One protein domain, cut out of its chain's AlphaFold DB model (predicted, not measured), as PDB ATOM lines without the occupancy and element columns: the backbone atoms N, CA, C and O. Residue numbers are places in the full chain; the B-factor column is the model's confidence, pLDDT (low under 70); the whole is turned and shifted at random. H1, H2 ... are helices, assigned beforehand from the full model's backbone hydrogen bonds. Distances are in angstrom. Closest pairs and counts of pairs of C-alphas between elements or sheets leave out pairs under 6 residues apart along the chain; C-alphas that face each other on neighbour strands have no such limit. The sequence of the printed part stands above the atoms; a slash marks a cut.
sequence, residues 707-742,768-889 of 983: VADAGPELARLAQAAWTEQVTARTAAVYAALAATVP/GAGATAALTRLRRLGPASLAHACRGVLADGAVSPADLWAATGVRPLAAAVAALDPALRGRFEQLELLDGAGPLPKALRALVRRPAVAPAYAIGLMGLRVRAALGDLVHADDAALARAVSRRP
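AT A GLANCE: This is residues 707 to 742 and 768 to 889 of the 983 residues of an uncharacterized protein of Streptomyces sp. CNZ289 (UniProt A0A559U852). One long helix, H10, runs roughly along the length of an elongated, all-helix body and joins two groups of shorter helices. H2, H3, H4, H5 and H11 gather toward one end, while H1, H6, H7, H8 and H9 gather more loosely toward the other, with H7 and H11 at opposite extremes. The printed part has 158 residues with eleven named helices, H1 to H11 in chain order, and no named strand. The whole is compact, with a radius of gyration of the C-alphas of 16.4 A, and spans 49 by 28 by 28 A; its helix packing is mostly crossed.

IN THESE COORDINATES: H10, residues 854 to 875, measures 31.7 A from C-alpha 854 at (105.745, 122.145, 167.631) to C-alpha 875 at (115.298, 114.303, 138.444). H1, residues 711 to 725, begins with C-alpha 711 at (104.669, 133.032, 171.945) and measures 20.4 A. H2 is residues 728 to 739, 16.1 A; H3 is 769 to 779, 15.7 A; H4 is 783 to 795, 18.2 A. The shorter ones are H5, 801 to 807; H6, 812 to 819; H7, 822 to 827; H8, 829 to 835; H9, 842 to 848; and H11, 879 to 887.

HOW THE PARTS SIT: H10 is the hub, touching H1, H3, H4 and H6. With residues 865 to 873 alone it touches H4, about perpendicular at 77 degrees, the C-alphas of Ala 787 and Ala 869 being closest at 4.8 A. With residues 856 to 860 alone it touches H6 at a steep tilt of 65 degrees, closest at Leu 813 and Ala 856, C-alphas 5.2 A apart. H1 touches H6, closest C-alphas Ala 721 and Pro 812, 4.8 A. H2 touches H3, closest C-alphas Ala 731 and Ala 771, 4.7 A, and H5, closest C-alphas Thr 730 and Ala 807, 4.8 A. H11 touches H4, closest C-alphas Ala 795 and Ala 880, 5.0 A. H8 touches H6 at a shallow tilt of 31 degrees, opposite ways, closest C-alphas Ala 814 and Asp 835, 5.6 A. H7 and H9 touch no helix. Every O i to N i+4 pair is within hydrogen-bond range in H1 to H7, H9 and H11; H10 has 17 of 18, and H8 has 0 of 3 but 3 of 4 O i to N i+3 pairs.

THE WHOLE: The two farthest C-alphas, of Ala 708 and Ser 886, are 50.1 A apart. Residues 743 to 767 are not printed, and C-alphas 742 and 768 are 22.7 A apart across this cut. Of the links printed whole, H8 to H9 is short and the others are tight. The mean pLDDT of the printed part is 86.0; residues 742, 768 to 770, 836 to 840 and 842 are under 70.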
ATOM      1  N   VAL A 707     109.734 135.112 172.994       79.12
ATOM      2  CA  VAL A 707     108.952 133.956 173.464       79.12
ATOM      3  C   VAL A 707     107.817 134.357 174.416       79.12
ATOM      4  O   VAL A 707     106.770 133.708 174.418       79.12
ATOM      5  N   ALA A 708     108.018 135.404 175.220       79.06
ATOM      6  CA  ALA A 708     107.009 135.927 176.136       79.06
ATOM      7  C   ALA A 708     105.978 136.790 175.396       79.06
ATOM      8  O   ALA A 708     104.787 136.648 175.645       79.06
ATOM      9  N   ASP A 709     106.443 137.618 174.458       80.94
ATOM     10  CA  ASP A 709     105.627 138.636 173.798       80.94
ATOM     11  C   ASP A 709     104.807 138.068 172.628       80.94
ATOM     12  O   ASP A 709     103.633 138.387 172.490       80.94
ATOM     13  N   ALA A 710     105.401 137.204 171.795       84.56
ATOM     14  CA  ALA A 710     104.735 136.631 170.619       84.56
ATOM     15  C   ALA A 710     104.295 135.173 170.817       84.56
ATOM     16  O   ALA A 710     103.432 134.670 170.101       84.56
ATOM     17  N   GLY A 711     104.877 134.469 171.791       85.75
ATOM     18  CA  GLY A 711     104.669 133.032 171.945       85.75
ATOM     19  C   GLY A 711     103.245 132.589 172.299       85.75
ATOM     20  O   GLY A 711     102.817 131.580 171.742       85.75
ATOM     21  N   PRO A 712     102.505 133.256 173.209       87.06
ATOM     22  CA  PRO A 712     101.121 132.882 173.507       87.06
ATOM     23  C   PRO A 712     100.184 133.060 172.307       87.06
ATOM     24  O   PRO A 712      99.410 132.155 172.002       87.06
ATOM     25  N   GLU A 713     100.302 134.182 171.594       89.06
ATOM     26  CA  GLU A 713      99.426 134.489 170.460       89.06
ATOM     27  C   GLU A 713      99.741 133.611 169.246       89.06
ATOM     28  O   GLU A 713      98.838 133.024 168.650       89.06
ATOM     29  N   LEU A 714     101.027 133.395 168.952       89.31
ATOM     30  CA  LEU A 714     101.440 132.459 167.909       89.31
ATOM     31  C   LEU A 714     100.998 131.024 168.225       89.31
ATOM     32  O   LEU A 714     100.583 130.307 167.324       89.31
ATOM     33  N   ALA A 715     101.047 130.599 169.492       88.00
ATOM     34  CA  ALA A 715     100.555 129.285 169.909       88.00
ATOM     35  C   ALA A 715      99.045 129.124 169.665       88.00
ATOM     36  O   ALA A 715      98.613 128.078 169.183       88.00
ATOM     37  N   ARG A 716      98.250 130.161 169.964       92.56
ATOM     38  CA  ARG A 716      96.803 130.180 169.713       92.56
ATOM     39  C   ARG A 716      96.499 130.088 168.214       92.56
ATOM     40  O   ARG A 716      95.697 129.249 167.806       92.56
ATOM     41  N   LEU A 717      97.166 130.909 167.403       92.75
ATOM     42  CA  LEU A 717      96.997 130.938 165.947       92.75
ATOM     43  C   LEU A 717      97.493 129.648 165.278       92.75
ATOM     44  O   LEU A 717      96.815 129.124 164.399       92.75
ATOM     45  N   ALA A 718      98.617 129.085 165.729       89.81
ATOM     46  CA  ALA A 718      99.144 127.817 165.224       89.81
ATOM     47  C   ALA A 718      98.193 126.650 165.511       89.81
ATOM     48  O   ALA A 718      97.991 125.801 164.645       89.81
ATOM     49  N   GLN A 719      97.561 126.625 166.688       88.81
ATOM     50  CA  GLN A 719      96.563 125.612 167.029       88.81
ATOM     51  C   GLN A 719      95.281 125.752 166.193       88.81
ATOM     52  O   GLN A 719      94.717 124.743 165.758       88.81
ATOM     53  N   ALA A 720      94.824 126.984 165.946       89.50
ATOM     54  CA  ALA A 720      93.678 127.252 165.077       89.50
ATOM     55  C   ALA A 720      93.965 126.804 163.632       89.50
ATOM     56  O   ALA A 720      93.236 125.971 163.096       89.50
ATOM     57  N   ALA A 721      95.091 127.243 163.063       91.25
ATOM     58  CA  ALA A 721      95.521 126.871 161.718       91.25
ATOM     59  C   ALA A 721      95.781 125.361 161.579       91.25
ATOM     60  O   ALA A 721      95.474 124.769 160.547       91.25
ATOM     61  N   TRP A 722      96.306 124.706 162.620       90.56
ATOM     62  CA  TRP A 722      96.444 123.249 162.654       90.56
ATOM     63  C   TRP A 722      95.085 122.556 162.534       90.56
ATOM     64  O   TRP A 722      94.932 121.628 161.746       90.56
ATOM     65  N   THR A 723      94.097 123.011 163.303       88.19
ATOM     66  CA  THR A 723      92.753 122.415 163.321       88.19
ATOM     67  C   THR A 723      92.031 122.613 161.987       88.19
ATOM     68  O   THR A 723      91.316 121.722 161.539       88.19
ATOM     69  N   GLU A 724      92.252 123.755 161.340       89.56
ATOM     70  CA  GLU A 724      91.669 124.097 160.044       89.56
ATOM     71  C   GLU A 724      92.326 123.341 158.876       89.56
ATOM     72  O   GLU A 724      91.636 122.772 158.033       89.56
ATOM     73  N   GLN A 725      93.662 123.301 158.821       90.06
ATOM     74  CA  GLN A 725      94.395 122.806 157.647       90.06
ATOM     75  C   GLN A 725      94.773 121.318 157.729       90.06
ATOM     76  O   GLN A 725      94.946 120.656 156.698       90.06
ATOM     77  N   VAL A 726      94.931 120.758 158.933       90.38
ATOM     78  CA  VAL A 726      95.347 119.357 159.116       90.38
ATOM     79  C   VAL A 726      94.123 118.451 159.179       90.38
ATOM     80  O   VAL A 726      93.666 118.019 160.235       90.38
ATOM     81  N   THR A 727      93.600 118.143 157.995       91.56
ATOM     82  CA  THR A 727      92.454 117.243 157.818       91.56
ATOM     83  C   THR A 727      92.821 115.771 158.058       91.56
ATOM     84  O   THR A 727      93.994 115.384 158.061       91.56
ATOM     85  N   ALA A 728      91.807 114.906 158.177       85.56
ATOM     86  CA  ALA A 728      92.006 113.453 158.225       85.56
ATOM     87  C   ALA A 728      92.760 112.923 156.988       85.56
ATOM     88  O   ALA A 728      93.591 112.024 157.111       85.56
ATOM     89  N   ARG A 729      92.532 113.529 155.813       87.00
ATOM     90  CA  ARG A 729      93.225 113.196 154.559       87.00
ATOM     91  C   ARG A 729      94.713 113.545 154.640       87.00
ATOM     92  O   ARG A 729      95.548 112.707 154.319       87.00
ATOM     93  N   THR A 730      95.054 114.727 155.162       90.00
ATOM     94  CA  THR A 730      96.448 115.139 155.409       90.00
ATOM     95  C   THR A 730      97.144 114.181 156.380       90.00
ATOM     96  O   THR A 730      98.257 113.724 156.120       90.00
ATOM     97  N   ALA A 731      96.479 113.833 157.485       89.25
ATOM     98  CA  ALA A 731      97.015 112.900 158.475       89.25
ATOM     99  C   ALA A 731      97.255 111.497 157.887       89.25
ATOM    100  O   ALA A 731      98.289 110.888 158.170       89.25
ATOM    101  N   ALA A 732      96.340 111.007 157.043       89.31
ATOM    102  CA  ALA A 732      96.453 109.710 156.381       89.31
ATOM    103  C   ALA A 732      97.671 109.631 155.447       89.31
ATOM    104  O   ALA A 732      98.370 108.620 155.457       89.31
ATOM    105  N   VAL A 733      97.988 110.706 154.714       94.69
ATOM    106  CA  VAL A 733      99.182 110.760 153.849       94.69
ATOM    107  C   VAL A 733     100.468 110.589 154.659       94.69
ATOM    108  O   VAL A 733     101.290 109.728 154.343       94.69
ATOM    109  N   TYR A 734     100.643 111.363 155.735       93.88
ATOM    110  CA  TYR A 734     101.839 111.237 156.576       93.88
ATOM    111  C   TYR A 734     101.901 109.883 157.292       93.88
ATOM    112  O   TYR A 734     102.991 109.334 157.455       93.88
ATOM    113  N   ALA A 735     100.760 109.311 157.684       90.31
ATOM    114  CA  ALA A 735     100.705 107.972 158.263       90.31
ATOM    115  C   ALA A 735     101.119 106.884 157.257       90.31
ATOM    116  O   ALA A 735     101.908 106.009 157.614       90.31
ATOM    117  N   ALA A 736     100.656 106.966 156.005       91.25
ATOM    118  CA  ALA A 736     101.044 106.047 154.935       91.25
ATOM    119  C   ALA A 736     102.549 106.129 154.646       91.25
ATOM    120  O   ALA A 736     103.230 105.105 154.633       91.25
ATOM    121  N   LEU A 737     103.099 107.345 154.534       91.00
ATOM    122  CA  LEU A 737     104.546 107.549 154.407       91.00
ATOM    123  C   LEU A 737     105.299 106.920 155.586       91.00
ATOM    124  O   LEU A 737     106.273 106.198 155.392       91.00
ATOM    125  N   ALA A 738     104.830 107.134 156.817       89.94
ATOM    126  CA  ALA A 738     105.454 106.579 158.013       89.94
ATOM    127  C   ALA A 738     105.354 105.043 158.097       89.94
ATOM    128  O   ALA A 738     106.182 104.425 158.770       89.94
ATOM    129  N   ALA A 739     104.361 104.420 157.454       86.50
ATOM    130  CA  ALA A 739     104.146 102.973 157.454       86.50
ATOM    131  C   ALA A 739     105.132 102.210 156.554       86.50
ATOM    132  O   ALA A 739     105.445 101.063 156.859       86.50
ATOM    133  N   THR A 740     105.679 102.856 155.519       81.31
ATOM    134  CA  THR A 740     106.713 102.268 154.636       81.31
ATOM    135  C   THR A 740     108.057 102.038 155.332       81.31
ATOM    136  O   THR A 740     108.917 101.319 154.832       81.31
ATOM    137  N   VAL A 741     108.253 102.634 156.510       74.31
ATOM    138  CA  VAL A 741     109.468 102.457 157.303       74.31
ATOM    139  C   VAL A 741     109.367 101.128 158.065       74.31
ATOM    140  O   VAL A 741     108.369 100.915 158.764       74.31
ATOM    141  N   PRO A 742     110.384 100.250 158.048       58.00
ATOM    142  CA  PRO A 742     110.431  99.095 158.942       58.00
ATOM    143  C   PRO A 742     110.373  99.552 160.407       58.00
ATOM    144  O   PRO A 742     110.956 100.572 160.789       58.00
ATOM    145  N   GLY A 768      94.255 114.759 165.033       52.62
ATOM    146  CA  GLY A 768      95.646 115.230 164.878       52.62
ATOM    147  C   GLY A 768      96.739 114.535 165.712       52.62
ATOM    148  O   GLY A 768      97.928 114.750 165.461       52.62
ATOM    149  N   ALA A 769      96.377 113.654 166.649       59.66
ATOM    150  CA  ALA A 769      97.329 112.830 167.396       59.66
ATOM    151  C   ALA A 769      98.067 111.815 166.494       59.66
ATOM    152  O   ALA A 769      99.279 111.642 166.630       59.66
ATOM    153  N   GLY A 770      97.373 111.207 165.520       68.88
ATOM    154  CA  GLY A 770      97.980 110.258 164.575       68.88
ATOM    155  C   GLY A 770      99.009 110.912 163.645       68.88
ATOM    156  O   GLY A 770     100.090 110.364 163.425       68.88
ATOM    157  N   ALA A 771      98.724 112.134 163.181       74.06
ATOM    158  CA  ALA A 771      99.650 112.919 162.364       74.06
ATOM    159  C   ALA A 771     100.947 113.239 163.125       74.06
ATOM    160  O   ALA A 771     102.039 113.090 162.587       74.06
ATOM    161  N   THR A 772     100.847 113.607 164.404       77.56
ATOM    162  CA  THR A 772     102.019 113.950 165.230       77.56
ATOM    163  C   THR A 772     102.961 112.753 165.424       77.56
ATOM    164  O   THR A 772     104.187 112.892 165.332       77.56
ATOM    165  N   ALA A 773     102.406 111.555 165.632       76.81
ATOM    166  CA  ALA A 773     103.187 110.322 165.734       76.81
ATOM    167  C   ALA A 773     103.885 109.970 164.406       76.81
ATOM    168  O   ALA A 773     105.079 109.655 164.399       76.81
ATOM    169  N   ALA A 774     103.171 110.092 163.281       83.44
ATOM    170  CA  ALA A 774     103.730 109.872 161.949       83.44
ATOM    171  C   ALA A 774     104.881 110.846 161.639       83.44
ATOM    172  O   ALA A 774     105.962 110.419 161.236       83.44
ATOM    173  N   LEU A 775     104.698 112.140 161.923       86.00
ATOM    174  CA  LEU A 775     105.728 113.170 161.746       86.00
ATOM    175  C   LEU A 775     106.974 112.887 162.590       86.00
ATOM    176  O   LEU A 775     108.094 113.022 162.103       86.00
ATOM    177  N   THR A 776     106.801 112.434 163.834       82.38
ATOM    178  CA  THR A 776     107.925 112.054 164.708       82.38
ATOM    179  C   THR A 776     108.746 110.911 164.112       82.38
ATOM    180  O   THR A 776     109.976 110.928 164.183       82.38
ATOM    181  N   ARG A 777     108.083 109.924 163.497       80.06
ATOM    182  CA  ARG A 777     108.750 108.807 162.823       80.06
ATOM    183  C   ARG A 777     109.484 109.268 161.564       80.06
ATOM    184  O   ARG A 777     110.653 108.933 161.393       80.06
ATOM    185  N   LEU A 778     108.826 110.070 160.728       83.75
ATOM    186  CA  LEU A 778     109.389 110.586 159.477       83.75
ATOM    187  C   LEU A 778     110.575 111.529 159.704       83.75
ATOM    188  O   LEU A 778     111.534 111.491 158.938       83.75
ATOM    189  N   ARG A 779     110.571 112.330 160.780       83.12
ATOM    190  CA  ARG A 779     111.678 113.253 161.107       83.12
ATOM    191  C   ARG A 779     113.032 112.557 161.228       83.12
ATOM    192  O   ARG A 779     114.042 113.176 160.908       83.12
ATOM    193  N   ARG A 780     113.035 111.287 161.643       79.62
ATOM    194  CA  ARG A 780     114.240 110.465 161.838       79.62
ATOM    195  C   ARG A 780     114.816 109.900 160.540       79.62
ATOM    196  O   ARG A 780     115.912 109.352 160.563       79.62
ATOM    197  N   LEU A 781     114.084 109.988 159.431       78.12
ATOM    198  CA  LEU A 781     114.543 109.488 158.141       78.12
ATOM    199  C   LEU A 781     115.560 110.446 157.523       78.12
ATOM    200  O   LEU A 781     115.431 111.660 157.659       78.12
ATOM    201  N   GLY A 782     116.550 109.907 156.811       79.50
ATOM    202  CA  GLY A 782     117.389 110.693 155.902       79.50
ATOM    203  C   GLY A 782     116.673 110.982 154.571       79.50
ATOM    204  O   GLY A 782     115.637 110.372 154.300       79.50
ATOM    205  N   PRO A 783     117.216 111.871 153.714       82.00
ATOM    206  CA  PRO A 783     116.622 112.208 152.413       82.00
ATOM    207  C   PRO A 783     116.344 110.984 151.526       82.00
ATOM    208  O   PRO A 783     115.223 110.809 151.057       82.00
ATOM    209  N   ALA A 784     117.312 110.068 151.396       79.75
ATOM    210  CA  ALA A 784     117.161 108.852 150.591       79.75
ATOM    211  C   ALA A 784     116.046 107.922 151.110       79.75
ATOM    212  O   ALA A 784     115.267 107.381 150.327       79.75
ATOM    213  N   SER A 785     115.921 107.769 152.433       85.62
ATOM    214  CA  SER A 785     114.841 106.981 153.041       85.62
ATOM    215  C   SER A 785     113.474 107.636 152.853       85.62
ATOM    216  O   SER A 785     112.478 106.936 152.706       85.62
ATOM    217  N   LEU A 786     113.413 108.970 152.836       89.81
ATOM    218  CA  LEU A 786     112.176 109.700 152.569       89.81
ATOM    219  C   LEU A 786     111.762 109.586 151.094       89.81
ATOM    220  O   LEU A 786     110.585 109.375 150.815       89.81
ATOM    221  N   ALA A 787     112.718 109.634 150.162       91.81
ATOM    222  CA  ALA A 787     112.474 109.350 148.746       91.81
ATOM    223  C   ALA A 787     112.002 107.903 148.537       91.81
ATOM    224  O   ALA A 787     111.043 107.665 147.806       91.81
ATOM    225  N   HIS A 788     112.601 106.938 149.243       87.62
ATOM    226  CA  HIS A 788     112.137 105.548 149.248       87.62
ATOM    227  C   HIS A 788     110.705 105.415 149.791       87.62
ATOM    228  O   HIS A 788     109.889 104.733 149.179       87.62
ATOM    229  N   ALA A 789     110.371 106.109 150.883       90.38
ATOM    230  CA  ALA A 789     109.011 106.134 151.420       90.38
ATOM    231  C   ALA A 789     108.002 106.709 150.411       90.38
ATOM    232  O   ALA A 789     106.935 106.131 150.214       90.38
ATOM    233  N   CYS A 790     108.357 107.808 149.731       95.06
ATOM    234  CA  CYS A 790     107.539 108.396 148.666       95.06
ATOM    235  C   CYS A 790     107.341 107.414 147.506       95.06
ATOM    236  O   CYS A 790     106.215 107.217 147.056       95.06
ATOM    237  N   ARG A 791     108.414 106.748 147.062       94.44
ATOM    238  CA  ARG A 791     108.351 105.709 146.028       94.44
ATOM    239  C   ARG A 791     107.414 104.573 146.429       94.44
ATOM    240  O   ARG A 791     106.569 104.199 145.626       94.44
ATOM    241  N   GLY A 792     107.540 104.057 147.652       89.94
ATOM    242  CA  GLY A 792     106.717 102.957 148.157       89.94
ATOM    243  C   GLY A 792     105.227 103.294 148.137       89.94
ATOM    244  O   GLY A 792     104.447 102.597 147.497       89.94
ATOM    245  N   VAL A 793     104.830 104.428 148.733       93.75
ATOM    246  CA  VAL A 793     103.402 104.806 148.774       93.75
ATOM    247  C   VAL A 793     102.806 105.100 147.394       93.75
ATOM    248  O   VAL A 793     101.608 104.894 147.203       93.75
ATOM    249  N   LEU A 794     103.621 105.573 146.441       93.81
ATOM    250  CA  LEU A 794     103.200 105.812 145.058       93.81
ATOM    251  C   LEU A 794     103.115 104.506 144.254       93.81
ATOM    252  O   LEU A 794     102.175 104.337 143.478       93.81
ATOM    253  N   ALA A 795     104.062 103.582 144.442       90.31
ATOM    254  CA  ALA A 795     104.083 102.281 143.775       90.31
ATOM    255  C   ALA A 795     102.902 101.400 144.204       90.31
ATOM    256  O   ALA A 795     102.242 100.810 143.350       90.31
ATOM    257  N   ASP A 796     102.593 101.391 145.502       86.12
ATOM    258  CA  ASP A 796     101.495 100.611 146.081       86.12
ATOM    259  C   ASP A 796     100.119 101.262 145.842       86.12
ATOM    260  O   ASP A 796      99.080 100.685 146.158       86.12
ATOM    261  N   GLY A 797     100.091 102.495 145.319       87.25
ATOM    262  CA  GLY A 797      98.866 103.276 145.140       87.25
ATOM    263  C   GLY A 797      98.190 103.686 146.454       87.25
ATOM    264  O   GLY A 797      97.045 104.138 146.430       87.25
ATOM    265  N   ALA A 798      98.883 103.550 147.589       87.12
ATOM    266  CA  ALA A 798      98.378 103.893 148.918       87.12
ATOM    267  C   ALA A 798      98.097 105.397 149.068       87.12
ATOM    268  O   ALA A 798      97.222 105.795 149.837       87.12
ATOM    269  N   VAL A 799      98.834 106.236 148.331       92.38
ATOM    270  CA  VAL A 799      98.636 107.687 148.277       92.38
ATOM    271  C   VAL A 799      98.644 108.142 146.819       92.38
ATOM    272  O   VAL A 799      99.563 107.817 146.068       92.38
ATOM    273  N   SER A 800      97.643 108.926 146.405       92.25
ATOM    274  CA  SER A 800      97.646 109.519 145.065       92.25
ATOM    275  C   SER A 800      98.612 110.715 144.981       92.25
ATOM    276  O   SER A 800      98.805 111.415 145.980       92.25
ATOM    277  N   PRO A 801      99.183 111.036 143.802       92.56
ATOM    278  CA  PRO A 801     100.024 112.225 143.646       92.56
ATOM    279  C   PRO A 801      99.324 113.526 144.062       92.56
ATOM    280  O   PRO A 801      99.957 114.404 144.641       92.56
ATOM    281  N   ALA A 802      98.012 113.639 143.824       92.50
ATOM    282  CA  ALA A 802      97.204 114.782 144.250       92.50
ATOM    283  C   ALA A 802      97.124 114.906 145.779       92.50
ATOM    284  O   ALA A 802      97.301 115.999 146.316       92.50
ATOM    285  N   ASP A 803      96.928 113.788 146.482       93.88
ATOM    286  CA  ASP A 803      96.893 113.753 147.949       93.88
ATOM    287  C   ASP A 803      98.234 114.116 148.557       93.88
ATOM    288  O   ASP A 803      98.303 114.925 149.482       93.88
ATOM    289  N   LEU A 804      99.304 113.540 148.010       94.75
ATOM    290  CA  LEU A 804     100.661 113.811 148.453       94.75
ATOM    291  C   LEU A 804     101.022 115.285 148.240       94.75
ATOM    292  O   LEU A 804     101.551 115.936 149.142       94.75
ATOM    293  N   TRP A 805     100.684 115.838 147.074       95.50
ATOM    294  CA  TRP A 805     100.956 117.237 146.754       95.50
ATOM    295  C   TRP A 805     100.183 118.210 147.651       95.50
ATOM    296  O   TRP A 805     100.759 119.181 148.152       95.50
ATOM    297  N   ALA A 806      98.898 117.932 147.892       94.25
ATOM    298  CA  ALA A 806      98.050 118.743 148.760       94.25
ATOM    299  C   ALA A 806      98.504 118.673 150.226       94.25
ATOM    300  O   ALA A 806      98.689 119.708 150.863       94.25
ATOM    301  N   ALA A 807      98.760 117.472 150.756       94.81
ATOM    302  CA  ALA A 807      99.175 117.283 152.147       94.81
ATOM    303  C   ALA A 807     100.541 117.921 152.455       94.81
ATOM    304  O   ALA A 807     100.751 118.462 153.541       94.81
ATOM    305  N   THR A 808     101.464 117.892 151.492       94.75
ATOM    306  CA  THR A 808     102.788 118.525 151.619       94.75
ATOM    307  C   THR A 808     102.767 120.029 151.376       94.75
ATOM    308  O   THR A 808     103.780 120.678 151.619       94.75
ATOM    309  N   GLY A 809     101.642 120.600 150.931       92.25
ATOM    310  CA  GLY A 809     101.424 122.046 150.820       92.25
ATOM    311  C   GLY A 809     100.841 122.692 152.081       92.25
ATOM    312  O   GLY A 809     100.726 123.910 152.140       92.25
ATOM    313  N   VAL A 810     100.478 121.905 153.098       93.12
ATOM    314  CA  VAL A 810      99.896 122.413 154.352       93.12
ATOM    315  C   VAL A 810     100.961 123.162 155.172       93.12
ATOM    316  O   VAL A 810     102.038 122.621 155.444       93.12
ATOM    317  N   ARG A 811     100.678 124.420 155.551       91.62
ATOM    318  CA  ARG A 811     101.604 125.341 156.249       91.62
ATOM    319  C   ARG A 811     100.901 126.074 157.412       91.62
ATOM    320  O   ARG A 811     100.749 127.296 157.381       91.62
ATOM    321  N   PRO A 812     100.486 125.362 158.477       91.25
ATOM    322  CA  PRO A 812      99.708 125.959 159.563       91.25
ATOM    323  C   PRO A 812     100.511 126.995 160.355       91.25
ATOM    324  O   PRO A 812      99.945 127.980 160.817       91.25
ATOM    325  N   LEU A 813     101.833 126.819 160.487       90.94
ATOM    326  CA  LEU A 813     102.668 127.819 161.151       90.94
ATOM    327  C   LEU A 813     102.830 129.091 160.312       90.94
ATOM    328  O   LEU A 813     102.739 130.179 160.868       90.94
ATOM    329  N   ALA A 814     103.009 128.972 158.994       88.62
ATOM    330  CA  ALA A 814     103.085 130.132 158.107       88.62
ATOM    331  C   ALA A 814     101.773 130.927 158.124       88.62
ATOM    332  O   ALA A 814     101.787 132.145 158.286       88.62
ATOM    333  N   ALA A 815     100.631 130.232 158.073       90.00
ATOM    334  CA  ALA A 815      99.318 130.855 158.214       90.00
ATOM    335  C   ALA A 815      99.151 131.551 159.573       90.00
ATOM    336  O   ALA A 815      98.637 132.665 159.640       90.00
ATOM    337  N   ALA A 816      99.647 130.940 160.653       91.19
ATOM    338  CA  ALA A 816      99.639 131.558 161.972       91.19
ATOM    339  C   ALA A 816     100.515 132.818 162.037       91.19
ATOM    340  O   ALA A 816     100.088 133.818 162.607       91.19
ATOM    341  N   VAL A 817     101.706 132.807 161.427       89.88
ATOM    342  CA  VAL A 817     102.584 133.987 161.342       89.88
ATOM    343  C   VAL A 817     101.941 135.092 160.499       89.88
ATOM    344  O   VAL A 817     101.966 136.257 160.900       89.88
ATOM    345  N   ALA A 818     101.302 134.739 159.382       87.81
ATOM    346  CA  ALA A 818     100.570 135.670 158.522       87.81
ATOM    347  C   ALA A 818      99.315 136.262 159.192       87.81
ATOM    348  O   ALA A 818      98.900 137.366 158.837       87.81
ATOM    349  N   ALA A 819      98.745 135.568 160.180       90.25
ATOM    350  CA  ALA A 819      97.613 136.032 160.981       90.25
ATOM    351  C   ALA A 819      98.020 136.816 162.246       90.25
ATOM    352  O   ALA A 819      97.150 137.375 162.911       90.25
ATOM    353  N   LEU A 820      99.314 136.871 162.599       89.88
ATOM    354  CA  LEU A 820      99.788 137.709 163.708       89.88
ATOM    355  C   LEU A 820      99.569 139.193 163.402       89.88
ATOM    356  O   LEU A 820      99.741 139.615 162.257       89.88
ATOM    357  N   ASP A 821      99.297 139.977 164.448       87.31
ATOM    358  CA  ASP A 821      99.237 141.441 164.389       87.31
ATOM    359  C   ASP A 821     100.460 142.010 163.628       87.31
ATOM    360  O   ASP A 821     101.601 141.721 164.017       87.31
ATOM    361  N   PRO A 822     100.261 142.805 162.555       86.12
ATOM    362  CA  PRO A 822     101.346 143.444 161.813       86.12
ATOM    363  C   PRO A 822     102.327 144.223 162.699       86.12
ATOM    364  O   PRO A 822     103.529 144.189 162.437       86.12
ATOM    365  N   ALA A 823     101.860 144.857 163.781       82.12
ATOM    366  CA  ALA A 823     102.728 145.565 164.724       82.12
ATOM    367  C   ALA A 823     103.644 144.602 165.502       82.12
ATOM    368  O   ALA A 823     104.811 144.904 165.769       82.12
ATOM    369  N   LEU A 824     103.141 143.410 165.835       82.56
ATOM    370  CA  LEU A 824     103.909 142.356 166.494       82.56
ATOM    371  C   LEU A 824     104.891 141.679 165.524       82.56
ATOM    372  O   LEU A 824     106.006 141.344 165.928       82.56
ATOM    373  N   ARG A 825     104.508 141.526 164.250       83.94
ATOM    374  CA  ARG A 825     105.370 140.997 163.182       83.94
ATOM    375  C   ARG A 825     106.514 141.955 162.852       83.94
ATOM    376  O   ARG A 825     107.662 141.528 162.863       83.94
ATOM    377  N   GLY A 826     106.227 143.248 162.682       79.75
ATOM    378  CA  GLY A 826     107.245 144.278 162.440       79.75
ATOM    379  C   GLY A 826     108.223 144.451 163.607       79.75
ATOM    380  O   GLY A 826     109.393 144.751 163.410       79.75
ATOM    381  N   ARG A 827     107.788 144.177 164.845       83.12
ATOM    382  CA  ARG A 827     108.671 144.158 166.026       83.12
ATOM    383  C   ARG A 827     109.623 142.954 166.054       83.12
ATOM    384  O   ARG A 827     110.645 143.006 166.741       83.12
ATOM    385  N   PHE A 828     109.289 141.865 165.364       85.62
ATOM    386  CA  PHE A 828     110.054 140.621 165.351       85.62
ATOM    387  C   PHE A 828     110.178 140.058 163.929       85.62
ATOM    388  O   PHE A 828     109.694 138.962 163.656       85.62
ATOM    389  N   GLU A 829     110.895 140.769 163.057       78.38
ATOM    390  CA  GLU A 829     111.126 140.397 161.646       78.38
ATOM    391  C   GLU A 829     111.615 138.943 161.471       78.38
ATOM    392  O   GLU A 829     111.227 138.236 160.548       78.38
ATOM    393  N   GLN A 830     112.380 138.426 162.438       78.88
ATOM    394  CA  GLN A 830     112.846 137.033 162.479       78.88
ATOM    395  C   GLN A 830     111.732 135.964 162.511       78.88
ATOM    396  O   GLN A 830     112.033 134.791 162.314       78.88
ATOM    397  N   LEU A 831     110.467 136.317 162.776       81.31
ATOM    398  CA  LEU A 831     109.338 135.377 162.713       81.31
ATOM    399  C   LEU A 831     109.091 134.846 161.294       81.31
ATOM    400  O   LEU A 831     108.583 133.735 161.161       81.31
ATOM    401  N   GLU A 832     109.498 135.581 160.256       78.12
ATOM    402  CA  GLU A 832     109.382 135.142 158.857       78.12
ATOM    403  C   GLU A 832     110.283 133.936 158.542       78.12
ATOM    404  O   GLU A 832     109.978 133.138 157.661       78.12
ATOM    405  N   LEU A 833     111.340 133.716 159.335       78.06
ATOM    406  CA  LEU A 833     112.240 132.566 159.185       78.06
ATOM    407  C   LEU A 833     111.590 131.226 159.580       78.06
ATOM    408  O   LEU A 833     112.159 130.172 159.308       78.06
ATOM    409  N   LEU A 834     110.417 131.242 160.228       79.12
ATOM    410  CA  LEU A 834     109.708 130.029 160.656       79.12
ATOM    411  C   LEU A 834     109.118 129.211 159.496       79.12
ATOM    412  O   LEU A 834     108.749 128.058 159.716       79.12
ATOM    413  N   ASP A 835     109.021 129.793 158.298       71.00
ATOM    414  CA  ASP A 835     108.481 129.142 157.093       71.00
ATOM    415  C   ASP A 835     109.568 128.452 156.236       71.00
ATOM    416  O   ASP A 835     109.277 127.767 155.259       71.00
ATOM    417  N   GLY A 836     110.846 128.599 156.604       67.31
ATOM    418  CA  GLY A 836     111.973 128.012 155.879       67.31
ATOM    419  C   GLY A 836     112.390 126.621 156.377       67.31
ATOM    420  O   GLY A 836     112.211 126.268 157.541       67.31
ATOM    421  N   ALA A 837     113.045 125.845 155.504       59.38
ATOM    422  CA  ALA A 837     113.731 124.593 155.870       59.38
ATOM    423  C   ALA A 837     115.142 124.811 156.470       59.38
ATOM    424  O   ALA A 837     115.866 123.840 156.706       59.38
ATOM    425  N   GLY A 838     115.553 126.071 156.655       60.72
ATOM    426  CA  GLY A 838     116.875 126.459 157.152       60.72
ATOM    427  C   GLY A 838     116.962 126.527 158.683       60.72
ATOM    428  O   GLY A 838     115.930 126.526 159.356       60.72
ATOM    429  N   PRO A 839     118.185 126.617 159.241       57.81
ATOM    430  CA  PRO A 839     118.416 126.649 160.681       57.81
ATOM    431  C   PRO A 839     117.778 127.876 161.349       57.81
ATOM    432  O   PRO A 839     117.969 129.020 160.942       57.81
ATOM    433  N   LEU A 840     117.062 127.628 162.437       68.12
ATOM    434  CA  LEU A 840     116.364 128.572 163.281       68.12
ATOM    435  C   LEU A 840     117.321 129.139 164.344       68.12
ATOM    436  O   LEU A 840     117.945 128.401 165.126       68.12
ATOM    437  N   PRO A 841     117.369 130.474 164.493       71.69
ATOM    438  CA  PRO A 841     118.004 131.124 165.630       71.69
ATOM    439  C   PRO A 841     117.530 130.552 166.976       71.69
ATOM    440  O   PRO A 841     116.376 130.156 167.139       71.69
ATOM    441  N   LYS A 842     118.399 130.573 168.001       69.94
ATOM    442  CA  LYS A 842     118.109 130.039 169.355       69.94
ATOM    443  C   LYS A 842     116.764 130.520 169.930       69.94
ATOM    444  O   LYS A 842     116.073 129.752 170.598       69.94
ATOM    445  N   ALA A 843     116.391 131.774 169.665       70.94
ATOM    446  CA  ALA A 843     115.130 132.356 170.120       70.94
ATOM    447  C   ALA A 843     113.897 131.726 169.440       70.94
ATOM    448  O   ALA A 843     112.902 131.466 170.115       70.94
ATOM    449  N   LEU A 844     113.978 131.411 168.142       78.69
ATOM    450  CA  LEU A 844     112.928 130.701 167.407       78.69
ATOM    451  C   LEU A 844     112.892 129.215 167.768       78.69
ATOM    452  O   LEU A 844     111.808 128.662 167.910       78.69
ATOM    453  N   ARG A 845     114.043 128.584 168.054       79.19
ATOM    454  CA  ARG A 845     114.091 127.202 168.574       79.19
ATOM    455  C   ARG A 845     113.311 127.043 169.879       79.19
ATOM    456  O   ARG A 845     112.579 126.073 170.058       79.19
ATOM    457  N   ALA A 846     113.428 128.006 170.793       74.06
ATOM    458  CA  ALA A 846     112.635 128.016 172.022       74.06
ATOM    459  C   ALA A 846     111.127 128.187 171.748       74.06
ATOM    460  O   ALA A 846     110.302 127.609 172.454       74.06
ATOM    461  N   LEU A 847     110.772 128.951 170.711       81.00
ATOM    462  CA  LEU A 847     109.395 129.208 170.294       81.00
ATOM    463  C   LEU A 847     108.739 127.971 169.656       81.00
ATOM    464  O   LEU A 847     107.651 127.586 170.079       81.00
ATOM    465  N   VAL A 848     109.416 127.296 168.718       84.62
ATOM    466  CA  VAL A 848     108.895 126.083 168.051       84.62
ATOM    467  C   VAL A 848     108.848 124.863 168.970       84.62
ATOM    468  O   VAL A 848     108.080 123.944 168.718       84.62
ATOM    469  N   ARG A 849     109.608 124.854 170.075       81.44
ATOM    470  CA  ARG A 849     109.523 123.813 171.117       81.44
ATOM    471  C   ARG A 849     108.281 123.935 172.005       81.44
ATOM    472  O   ARG A 849     108.031 123.040 172.813       81.44
ATOM    473  N   ARG A 850     107.493 125.011 171.889       81.50
ATOM    474  CA  ARG A 850     106.233 125.129 172.635       81.50
ATOM    475  C   ARG A 850     105.241 124.063 172.147       81.50
ATOM    476  O   ARG A 850     105.061 123.941 170.936       81.50
ATOM    477  N   PRO A 851     104.534 123.352 173.047       80.50
ATOM    478  CA  PRO A 851     103.667 122.229 172.670       80.50
ATOM    479  C   PRO A 851     102.623 122.529 171.583       80.50
ATOM    480  O   PRO A 851     102.349 121.666 170.763       80.50
ATOM    481  N   ALA A 852     102.078 123.749 171.548       79.94
ATOM    482  CA  ALA A 852     101.081 124.170 170.558       79.94
ATOM    483  C   ALA A 852     101.679 124.615 169.205       79.94
ATOM    484  O   ALA A 852     100.974 124.667 168.205       79.94
ATOM    485  N   VAL A 853     102.977 124.934 169.160       85.19
ATOM    486  CA  VAL A 853     103.683 125.375 167.941       85.19
ATOM    487  C   VAL A 853     104.415 124.199 167.287       85.19
ATOM    488  O   VAL A 853     104.482 124.112 166.062       85.19
ATOM    489  N   ALA A 854     104.920 123.259 168.093       85.19
ATOM    490  CA  ALA A 854     105.745 122.145 167.631       85.19
ATOM    491  C   ALA A 854     105.087 121.272 166.541       85.19
ATOM    492  O   ALA A 854     105.772 120.977 165.559       85.19
ATOM    493  N   PRO A 855     103.796 120.881 166.631       84.00
ATOM    494  CA  PRO A 855     103.145 120.116 165.568       84.00
ATOM    495  C   PRO A 855     103.035 120.920 164.267       84.00
ATOM    496  O   PRO A 855     103.400 120.417 163.204       84.00
ATOM    497  N   ALA A 856     102.610 122.186 164.358       87.38
ATOM    498  CA  ALA A 856     102.445 123.079 163.211       87.38
ATOM    499  C   ALA A 856     103.768 123.353 162.481       87.38
ATOM    500  O   ALA A 856     103.802 123.374 161.251       87.38
ATOM    501  N   TYR A 857     104.864 123.488 163.229       88.75
ATOM    502  CA  TYR A 857     106.209 123.551 162.662       88.75
ATOM    503  C   TYR A 857     106.607 122.223 161.994       88.75
ATOM    504  O   TYR A 857     107.042 122.199 160.845       88.75
ATOM    505  N   ALA A 858     106.412 121.099 162.693       87.50
ATOM    506  CA  ALA A 858     106.846 119.783 162.228       87.50
ATOM    507  C   ALA A 858     106.184 119.356 160.909       87.50
ATOM    508  O   ALA A 858     106.849 118.737 160.080       87.50
ATOM    509  N   ILE A 859     104.900 119.672 160.704       90.25
ATOM    510  CA  ILE A 859     104.205 119.334 159.453       90.25
ATOM    511  C   ILE A 859     104.670 120.200 158.278       90.25
ATOM    512  O   ILE A 859     104.850 119.666 157.188       90.25
ATOM    513  N   GLY A 860     104.936 121.494 158.500       89.25
ATOM    514  CA  GLY A 860     105.486 122.384 157.472       89.25
ATOM    515  C   GLY A 860     106.882 121.938 157.037       89.25
ATOM    516  O   GLY A 860     107.122 121.714 155.852       89.25
ATOM    517  N   LEU A 861     107.762 121.676 158.011       88.94
ATOM    518  CA  LEU A 861     109.108 121.159 157.760       88.94
ATOM    519  C   LEU A 861     109.079 119.816 157.019       88.94
ATOM    520  O   LEU A 861     109.844 119.607 156.079       88.94
ATOM    521  N   MET A 862     108.207 118.888 157.422       92.56
ATOM    522  CA  MET A 862     108.111 117.601 156.734       92.56
ATOM    523  C   MET A 862     107.523 117.746 155.327       92.56
ATOM    524  O   MET A 862     107.981 117.060 154.419       92.56
ATOM    525  N   GLY A 863     106.588 118.676 155.112       92.69
ATOM    526  CA  GLY A 863     106.092 119.024 153.781       92.69
ATOM    527  C   GLY A 863     107.215 119.470 152.841       92.69
ATOM    528  O   GLY A 863     107.332 118.932 151.742       92.69
ATOM    529  N   LEU A 864     108.092 120.369 153.304       91.62
ATOM    530  CA  LEU A 864     109.274 120.820 152.555       91.62
ATOM    531  C   LEU A 864     110.222 119.659 152.231       91.62
ATOM    532  O   LEU A 864     110.644 119.490 151.090       91.62
ATOM    533  N   ARG A 865     110.515 118.803 153.216       92.81
ATOM    534  CA  ARG A 865     111.416 117.653 153.033       92.81
ATOM    535  C   ARG A 865     110.855 116.603 152.073       92.81
ATOM    536  O   ARG A 865     111.612 116.033 151.293       92.81
ATOM    537  N   VAL A 866     109.550 116.340 152.127       95.12
ATOM    538  CA  VAL A 866     108.884 115.419 151.195       95.12
ATOM    539  C   VAL A 866     108.883 116.002 149.782       95.12
ATOM    540  O   VAL A 866     109.116 115.259 148.836       95.12
ATOM    541  N   ARG A 867     108.687 117.316 149.617       95.44
ATOM    542  CA  ARG A 867     108.788 117.968 148.302       95.44
ATOM    543  C   ARG A 867     110.204 117.912 147.737       95.44
ATOM    544  O   ARG A 867     110.351 117.527 146.583       95.44
ATOM    545  N   ALA A 868     111.235 118.128 148.549       93.19
ATOM    546  CA  ALA A 868     112.618 117.927 148.111       93.19
ATOM    547  C   ALA A 868     112.861 116.477 147.646       93.19
ATOM    548  O   ALA A 868     113.409 116.252 146.570       93.19
ATOM    549  N   ALA A 869     112.361 115.488 148.398       94.56
ATOM    550  CA  ALA A 869     112.449 114.078 148.018       94.56
ATOM    551  C   ALA A 869     111.669 113.751 146.727       94.56
ATOM    552  O   ALA A 869     112.128 112.945 145.922       94.56
ATOM    553  N   LEU A 870     110.508 114.376 146.498       95.81
ATOM    554  CA  LEU A 870     109.798 114.287 145.217       95.81
ATOM    555  C   LEU A 870     110.617 114.907 144.083       95.81
ATOM    556  O   LEU A 870     110.656 114.336 143.000       95.81
ATOM    557  N   GLY A 871     111.299 116.024 144.338       95.25
ATOM    558  CA  GLY A 871     112.244 116.630 143.406       95.25
ATOM    559  C   GLY A 871     113.342 115.652 142.997       95.25
ATOM    560  O   GLY A 871     113.593 115.483 141.808       95.25
ATOM    561  N   ASP A 872     113.943 114.935 143.947       94.56
ATOM    562  CA  ASP A 872     114.938 113.899 143.642       94.56
ATOM    563  C   ASP A 872     114.362 112.786 142.749       94.56
ATOM    564  O   ASP A 872     115.007 112.377 141.784       94.56
ATOM    565  N   LEU A 873     113.128 112.338 143.012       95.56
ATOM    566  CA  LEU A 873     112.445 111.337 142.179       95.56
ATOM    567  C   LEU A 873     112.134 111.855 140.765       95.56
ATOM    568  O   LEU A 873     112.235 111.089 139.809       95.56
ATOM    569  N   VAL A 874     111.783 113.138 140.618       95.25
ATOM    570  CA  VAL A 874     111.583 113.788 139.310       95.25
ATOM    571  C   VAL A 874     112.889 113.795 138.513       95.25
ATOM    572  O   VAL A 874     112.898 113.399 137.351       95.25
ATOM    573  N   HIS A 875     114.001 114.210 139.127       93.81
ATOM    574  CA  HIS A 875     115.298 114.303 138.444       93.81
ATOM    575  C   HIS A 875     115.929 112.937 138.137       93.81
ATOM    576  O   HIS A 875     116.784 112.852 137.261       93.81
ATOM    577  N   ALA A 876     115.513 111.888 138.850       92.94
ATOM    578  CA  ALA A 876     115.930 110.509 138.616       92.94
ATOM    579  C   ALA A 876     115.017 109.742 137.639       92.94
ATOM    580  O   ALA A 876     115.252 108.557 137.418       92.94
ATOM    581  N   ASP A 877     113.979 110.385 137.093       94.31
ATOM    582  CA  ASP A 877     112.957 109.761 136.242       94.31
ATOM    583  C   ASP A 877     112.327 108.494 136.862       94.31
ATOM    584  O   ASP A 877     112.195 107.444 136.231       94.31
ATOM    585  N   ASP A 878     111.977 108.561 138.152       96.25
ATOM    586  CA  ASP A 878     111.548 107.383 138.908       96.25
ATOM    587  C   ASP A 878     110.257 106.755 138.350       96.25
ATOM    588  O   ASP A 878     109.209 107.400 138.252       96.25
ATOM    589  N   ALA A 879     110.303 105.451 138.059       93.88
ATOM    590  CA  ALA A 879     109.203 104.727 137.423       93.88
ATOM    591  C   ALA A 879     107.903 104.693 138.253       93.88
ATOM    592  O   ALA A 879     106.809 104.617 137.684       93.88
ATOM    593  N   ALA A 880     107.975 104.726 139.590       93.38
ATOM    594  CA  ALA A 880     106.773 104.764 140.423       93.38
ATOM    595  C   ALA A 880     106.090 106.131 140.325       93.38
ATOM    596  O   ALA A 880     104.873 106.197 140.132       93.38
ATOM    597  N   LEU A 881     106.879 107.209 140.384       94.56
ATOM    598  CA  LEU A 881     106.376 108.567 140.201       94.56
ATOM    599  C   LEU A 881     105.834 108.769 138.781       94.56
ATOM    600  O   LEU A 881     104.710 109.244 138.644       94.56
ATOM    601  N   ALA A 882     106.567 108.338 137.750       93.62
ATOM    602  CA  ALA A 882     106.137 108.416 136.355       93.62
ATOM    603  C   ALA A 882     104.785 107.719 136.148       93.62
ATOM    604  O   ALA A 882     103.829 108.342 135.693       93.62
ATOM    605  N   ARG A 883     104.636 106.461 136.593       91.81
ATOM    606  CA  ARG A 883     103.355 105.734 136.496       91.81
ATOM    607  C   ARG A 883     102.219 106.434 137.242       91.81
ATOM    608  O   ARG A 883     101.096 106.475 136.734       91.81
ATOM    609  N   ALA A 884     102.481 106.960 138.437       91.69
ATOM    610  CA  ALA A 884     101.464 107.629 139.240       91.69
ATOM    611  C   ALA A 884     101.014 108.955 138.595       91.69
ATOM    612  O   ALA A 884      99.810 109.196 138.457       91.69
ATOM    613  N   VAL A 885     101.969 109.769 138.134       92.06
ATOM    614  CA  VAL A 885     101.735 111.039 137.430       92.06
ATOM    615  C   VAL A 885     101.026 110.798 136.102       92.06
ATOM    616  O   VAL A 885     100.016 111.443 135.842       92.06
ATOM    617  N   SER A 886     101.447 109.821 135.295       90.00
ATOM    618  CA  SER A 886     100.761 109.508 134.039       90.00
ATOM    619  C   SER A 886      99.312 109.072 134.268       90.00
ATOM    620  O   SER A 886      98.457 109.361 133.437       90.00
ATOM    621  N   ARG A 887      98.978 108.411 135.384       87.69
ATOM    622  CA  ARG A 887      97.600 107.965 135.662       87.69
ATOM    623  C   ARG A 887      96.687 109.069 136.188       87.69
ATOM    624  O   ARG A 887      95.546 109.147 135.737       87.69
ATOM    625  N   ARG A 888      97.134 109.868 137.162       86.00
ATOM    626  CA  ARG A 888      96.326 110.921 137.817       86.00
ATOM    627  C   ARG A 888      97.208 112.110 138.234       86.00
ATOM    628  O   ARG A 888      97.519 112.247 139.420       86.00
ATOM    629  N   PRO A 889      97.633 112.952 137.279       88.50
ATOM    630  CA  PRO A 889      98.508 114.079 137.575       88.50
ATOM    631  C   PRO A 889      97.724 115.246 138.191       88.50
ATOM    632  O   PRO A 889      96.700 115.635 137.640       88.50
TER     633      PRO A 889